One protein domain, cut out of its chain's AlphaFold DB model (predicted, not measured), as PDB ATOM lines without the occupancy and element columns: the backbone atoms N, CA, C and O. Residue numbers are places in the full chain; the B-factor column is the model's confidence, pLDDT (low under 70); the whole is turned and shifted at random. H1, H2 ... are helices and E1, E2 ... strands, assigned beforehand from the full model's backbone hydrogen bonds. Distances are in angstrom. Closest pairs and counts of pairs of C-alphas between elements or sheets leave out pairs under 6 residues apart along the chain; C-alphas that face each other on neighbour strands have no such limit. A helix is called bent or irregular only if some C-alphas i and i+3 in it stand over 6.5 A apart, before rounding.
ATOM      1  N   ASP A  24      -6.960  37.436   7.487       82.56
ATOM      2  CA  ASP A  24      -7.269  36.211   8.245       82.56
ATOM      3  C   ASP A  24      -8.613  36.303   8.978       82.56
ATOM      4  O   ASP A  24      -9.398  35.356   9.003       82.56
ATOM      5  N   LEU A  25      -8.917  37.479   9.533       84.50
ATOM      6  CA  LEU A  25     -10.179  37.720  10.223       84.50
ATOM      7  C   LEU A  25     -11.346  37.829   9.228       84.50
ATOM      8  O   LEU A  25     -12.424  37.315   9.507       84.50
ATOM      9  N   ALA A  26     -11.123  38.392   8.038       84.31
ATOM     10  CA  ALA A  26     -12.118  38.416   6.967       84.31
ATOM     11  C   ALA A  26     -12.460  37.010   6.443       84.31
ATOM     12  O   ALA A  26     -13.623  36.717   6.139       84.31
ATOM     13  N   VAL A  27     -11.459  36.127   6.380       81.62
ATOM     14  CA  VAL A  27     -11.632  34.710   6.030       81.62
ATOM     15  C   VAL A  27     -12.441  33.988   7.109       81.62
ATOM     16  O   VAL A  27     -13.433  33.341   6.780       81.62
ATOM     17  N   LEU A  28     -12.090  34.149   8.390       82.00
ATOM     18  CA  LEU A  28     -12.843  33.563   9.507       82.00
ATOM     19  C   LEU A  28     -14.296  34.053   9.547       82.00
ATOM     20  O   LEU A  28     -15.216  33.242   9.634       82.00
ATOM     21  N   GLU A  29     -14.523  35.363   9.434       81.81
ATOM     22  CA  GLU A  29     -15.868  35.950   9.396       81.81
ATOM     23  C   GLU A  29     -16.714  35.411   8.242       81.81
ATOM     24  O   GLU A  29     -17.929  35.266   8.377       81.81
ATOM     25  N   SER A  30     -16.098  35.159   7.088       77.81
ATOM     26  CA  SER A  30     -16.794  34.596   5.929       77.81
ATOM     27  C   SER A  30     -17.078  33.114   6.132       77.81
ATOM     28  O   SER A  30     -18.206  32.683   5.910       77.81
ATOM     29  N   TYR A  31     -16.124  32.358   6.672       76.75
ATOM     30  CA  TYR A  31     -16.324  30.951   7.004       76.75
ATOM     31  C   TYR A  31     -17.475  30.748   7.998       76.75
ATOM     32  O   TYR A  31     -18.370  29.943   7.756       76.75
ATOM     33  N   TYR A  32     -17.520  31.529   9.082       76.50
ATOM     34  CA  TYR A  32     -18.602  31.437  10.068       76.50
ATOM     35  C   TYR A  32     -19.978  31.831   9.517       76.50
ATOM     36  O   TYR A  32     -20.992  31.376  10.046       76.50
ATOM     37  N   ALA A  33     -20.030  32.679   8.489       74.25
ATOM     38  CA  ALA A  33     -21.285  33.168   7.930       74.25
ATOM     39  C   ALA A  33     -21.884  32.243   6.855       74.25
ATOM     40  O   ALA A  33     -23.103  32.185   6.737       74.25
ATOM     41  N   ILE A  34     -21.051  31.557   6.065       71.12
ATOM     42  CA  ILE A  34     -21.458  30.881   4.814       71.12
ATOM     43  C   ILE A  34     -20.776  29.513   4.626       71.12
ATOM     44  O   ILE A  34     -20.511  29.095   3.499       71.12
ATOM     45  N   SER A  35     -20.476  28.801   5.719       68.25
ATOM     46  CA  SER A  35     -20.021  27.406   5.634       68.25
ATOM     47  C   SER A  35     -21.121  26.473   5.109       68.25
ATOM     48  O   SER A  35     -22.310  26.743   5.276       68.25
ATOM     49  N   ASP A  36     -20.706  25.346   4.524       61.59
ATOM     50  CA  ASP A  36     -21.581  24.289   3.982       61.59
ATOM     51  C   ASP A  36     -22.555  23.726   5.042       61.59
ATOM     52  O   ASP A  36     -23.682  23.356   4.746       61.59
ATOM     53  N   GLU A  37     -22.161  23.750   6.319       64.12
ATOM     54  CA  GLU A  37     -23.015  23.359   7.452       64.12
ATOM     55  C   GLU A  37     -24.097  24.395   7.806       64.12
ATOM     56  O   GLU A  37     -25.011  24.101   8.578       64.12
ATOM     57  N   ARG A  38     -23.969  25.636   7.323       66.81
ATOM     58  CA  ARG A  38     -24.787  26.784   7.755       66.81
ATOM     59  C   ARG A  38     -25.670  27.350   6.660       66.81
ATOM     60  O   ARG A  38     -26.642  28.034   6.978       66.81
ATOM     61  N   VAL A  39     -25.326  27.113   5.400       68.06
ATOM     62  CA  VAL A  39     -26.015  27.713   4.263       68.06
ATOM     63  C   VAL A  39     -26.344  26.647   3.241       68.06
ATOM     64  O   VAL A  39     -25.461  26.065   2.626       68.06
ATOM     65  N   ASP A  40     -27.643  26.454   3.044       68.25
ATOM     66  CA  ASP A  40     -28.193  25.640   1.972       68.25
ATOM     67  C   ASP A  40     -28.775  26.560   0.891       68.25
ATOM     68  O   ASP A  40     -29.448  27.553   1.191       68.25
ATOM     69  N   LEU A  41     -28.503  26.248  -0.376       71.00
ATOM     70  CA  LEU A  41     -29.066  26.976  -1.509       71.00
ATOM     71  C   LEU A  41     -30.266  26.192  -2.040       71.00
ATOM     72  O   LEU A  41     -30.132  25.310  -2.884       71.00
ATOM     73  N   SER A  42     -31.455  26.554  -1.562       68.19
ATOM     74  CA  SER A  42     -32.698  25.855  -1.904       68.19
ATOM     75  C   SER A  42     -33.250  26.221  -3.287       68.19
ATOM     76  O   SER A  42     -33.819  25.376  -3.983       68.19
ATOM     77  N   GLU A  43     -33.110  27.483  -3.706       70.69
ATOM     78  CA  GLU A  43     -33.709  28.008  -4.937       70.69
ATOM     79  C   GLU A  43     -32.785  29.003  -5.646       70.69
ATOM     80  O   GLU A  43     -32.209  29.893  -5.020       70.69
ATOM     81  N   LEU A  44     -32.699  28.900  -6.979       76.75
ATOM     82  CA  LEU A  44     -32.021  29.880  -7.830       76.75
ATOM     83  C   LEU A  44     -33.033  30.494  -8.804       76.75
ATOM     84  O   LEU A  44     -33.641  29.795  -9.617       76.75
ATOM     85  N   THR A  45     -33.218  31.813  -8.738       77.44
ATOM     86  CA  THR A  45     -34.067  32.541  -9.695       77.44
ATOM     87  C   THR A  45     -33.214  33.115 -10.816       77.44
ATOM     88  O   THR A  45     -32.357  33.963 -10.570       77.44
ATOM     89  N   LEU A  46     -33.489  32.715 -12.057       74.50
ATOM     90  CA  LEU A  46     -32.828  33.279 -13.230       74.50
ATOM     91  C   LEU A  46     -33.654  34.433 -13.803       74.50
ATOM     92  O   LEU A  46     -34.869  34.325 -14.007       74.50
ATOM     93  N   VAL A  47     -32.984  35.546 -14.093       77.75
ATOM     94  CA  VAL A  47     -33.592  36.727 -14.713       77.75
ATOM     95  C   VAL A  47     -32.903  36.985 -16.047       77.75
ATOM     96  O   VAL A  47     -31.680  36.986 -16.150       77.75
ATOM     97  N   HIS A  48     -33.701  37.173 -17.088       70.88
ATOM     98  CA  HIS A  48     -33.240  37.517 -18.423       70.88
ATOM     99  C   HIS A  48     -32.677  38.948 -18.425       70.88
ATOM    100  O   HIS A  48     -33.135  39.801 -17.667       70.88
ATOM    101  N   LYS A  49     -31.717  39.256 -19.308       74.25
ATOM    102  CA  LYS A  49     -31.045  40.578 -19.347       74.25
ATOM    103  C   LYS A  49     -31.987  41.770 -19.585       74.25
ATOM    104  O   LYS A  49     -31.619  42.901 -19.312       74.25
ATOM    105  N   ASN A  50     -33.197  41.517 -20.079       80.94
ATOM    106  CA  ASN A  50     -34.260  42.509 -20.263       80.94
ATOM    107  C   ASN A  50     -35.197  42.632 -19.040       80.94
ATOM    108  O   ASN A  50     -36.270  43.214 -19.154       80.94
ATOM    109  N   GLY A  51     -34.839  42.034 -17.898       73.56
ATOM    110  CA  GLY A  51     -35.613  42.069 -16.655       73.56
ATOM    111  C   GLY A  51     -36.707  41.004 -16.538       73.56
ATOM    112  O   GLY A  51     -37.324  40.878 -15.482       73.56
ATOM    113  N   LYS A  52     -36.956  40.195 -17.578       76.81
ATOM    114  CA  LYS A  52     -37.980  39.142 -17.523       76.81
ATOM    115  C   LYS A  52     -37.484  37.943 -16.709       76.81
ATOM    116  O   LYS A  52     -36.469  37.341 -17.044       76.81
ATOM    117  N   ARG A  53     -38.210  37.546 -15.662       73.62
ATOM    118  CA  ARG A  53     -37.921  36.311 -14.908       73.62
ATOM    119  C   ARG A  53     -38.105  35.081 -15.805       73.62
ATOM    120  O   ARG A  53     -39.164  34.918 -16.407       73.62
ATOM    121  N   LEU A  54     -37.078  34.233 -15.887       69.69
ATOM    122  CA  LEU A  54     -37.116  32.949 -16.606       69.69
ATOM    123  C   LEU A  54     -37.808  31.857 -15.779       69.69
ATOM    124  O   LEU A  54     -38.359  30.919 -16.346       69.69
ATOM    125  N   GLY A  55     -37.811  32.014 -14.455       70.00
ATOM    126  CA  GLY A  55     -38.412  31.088 -13.501       70.00
ATOM    127  C   GLY A  55     -37.448  30.740 -12.371       70.00
ATOM    128  O   GLY A  55     -36.282  31.148 -12.377       70.00
ATOM    129  N   THR A  56     -37.956  29.992 -11.398       74.00
ATOM    130  CA  THR A  56     -37.161  29.412 -10.313       74.00
ATOM    131  C   THR A  56     -36.739  28.008 -10.715       74.00
ATOM    132  O   THR A  56     -37.577  27.200 -11.119       74.00
ATOM    133  N   VAL A  57     -35.447  27.710 -10.605       71.62
ATOM    134  CA  VAL A  57     -34.920  26.356 -10.786       71.62
ATOM    135  C   VAL A  57     -34.625  25.780  -9.406       71.62
ATOM    136  O   VAL A  57     -34.000  26.444  -8.575       71.62
ATOM    137  N   LYS A  58     -35.091  24.552  -9.155       68.44
ATOM    138  CA  LYS A  58     -34.722  23.811  -7.945       68.44
ATOM    139  C   LYS A  58     -33.268  23.390  -8.055       68.44
ATOM    140  O   LYS A  58     -32.883  22.766  -9.047       68.44
ATOM    141  N   VAL A  59     -32.479  23.739  -7.049       69.00
ATOM    142  CA  VAL A  59     -31.073  23.360  -6.988       69.00
ATOM    143  C   VAL A  59     -30.964  22.072  -6.179       69.00
ATOM    144  O   VAL A  59     -31.614  21.907  -5.150       69.00
ATOM    145  N   HIS A  60     -30.175  21.131  -6.682       63.97
ATOM    146  CA  HIS A  60     -29.859  19.876  -6.009       63.97
ATOM    147  C   HIS A  60     -28.334  19.727  -5.992       63.97
ATOM    148  O   HIS A  60     -27.688  20.086  -6.975       63.97
ATOM    149  N   ASN A  61     -27.769  19.183  -4.909       60.44
ATOM    150  CA  ASN A  61     -26.325  18.952  -4.734       60.44
ATOM    151  C   ASN A  61     -25.469  20.227  -4.827       60.44
ATOM    152  O   ASN A  61     -24.572  20.339  -5.664       60.44
ATOM    153  N   VAL A  62     -25.750  21.192  -3.954       65.00
ATOM    154  CA  VAL A  62     -24.925  22.395  -3.796       65.00
ATOM    155  C   VAL A  62     -23.615  21.998  -3.118       65.00
ATOM    156  O   VAL A  62     -23.627  21.258  -2.140       65.00
ATOM    157  N   LYS A  63     -22.485  22.483  -3.635       65.69
ATOM    158  CA  LYS A  63     -21.185  22.388  -2.967       65.69
ATOM    159  C   LYS A  63     -20.604  23.789  -2.865       65.69
ATOM    160  O   LYS A  63     -20.244  24.368  -3.889       65.69
ATOM    161  N   ILE A  64     -20.533  24.334  -1.654       67.00
ATOM    162  CA  ILE A  64     -19.949  25.657  -1.406       67.00
ATOM    163  C   ILE A  64     -18.510  25.461  -0.924       67.00
ATOM    164  O   ILE A  64     -18.265  24.828   0.099       67.00
ATOM    165  N   SER A  65     -17.538  25.995  -1.664       64.12
ATOM    166  CA  SER A  65     -16.118  25.940  -1.300       64.12
ATOM    167  C   SER A  65     -15.476  27.317  -1.385       64.12
ATOM    168  O   SER A  65     -15.732  28.058  -2.329       64.12
TER     169      SER A  65
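This is residues 24 to 65 of the 76 residues of an uncharacterized protein of Bacillus glycinifermentans (UniProt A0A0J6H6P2). A helix, H1, at one end and a two-stranded hairpin, E1 and E2, at the other make the two arms of a wide, open V, with the link of residues 35 to 42 running between them. After the hairpin, residues 59 to 65 fold back in the direction of the helix end, while residues 24 to 30 of H1 stick out free. The printed part has 42 residues, with one named helix and two named strands in the order H1, E1, E2; the sheet has the order E1, E2 and is antiparallel, and the class is mixed, helices and strands. The whole is extended, with a radius of gyration of the C-alphas of 14.3 A, and flat, spanning 40 by 22 by 12 A.

H1 takes residues 24 to 34, 15.5 A from first to last C-alpha, and begins with C-alpha 24 at (-7.269, 36.211, 8.245). E1 takes residues 43 to 47, 13.1 A long, and begins with C-alpha 43 at (-33.709, 28.008, -4.937). E2, the longest strand, takes residues 53 to 58 and is 14.7 A long, ending with C-alpha 58 at (-34.722, 23.811, -7.945).

In H1 every O i to N i+4 pair is within hydrogen-bond range, and the helix is not bent. Residues 24 to 30, which belong to H1, stand free, with no C-alpha 8 or more residues away along the chain within 10 A. A short link of 8 residues joins H1 to E1. E1 and E2 form a hairpin, antiparallel neighbours with 160 degrees between their N-to-C directions, joined by a tight link of 5 residues. Among the C-alphas that face each other are those of Thr 45 and Thr 56, 4.4 A apart, and those of Val 47 and Arg 53, also 4.4 A apart. N 54 and O 46, at 2.9 A, and N 44 and O 57, at 3.2 A, are within hydrogen-bond range. H1 and E2 are apart.

The two C-alphas farthest apart are those of Asp 24 and Lys 52, at 40.2 A. The C-alphas of the first and last printed residues, Asp 24 and Ser 65, are 16.6 A apart. The printed part has no cut and no long link between named elements. The mean pLDDT of the printed part is 72.5; the model's confidence is low, under 70, at 16 residues, namely 35 to 40, 42, 54 and 58 to 65.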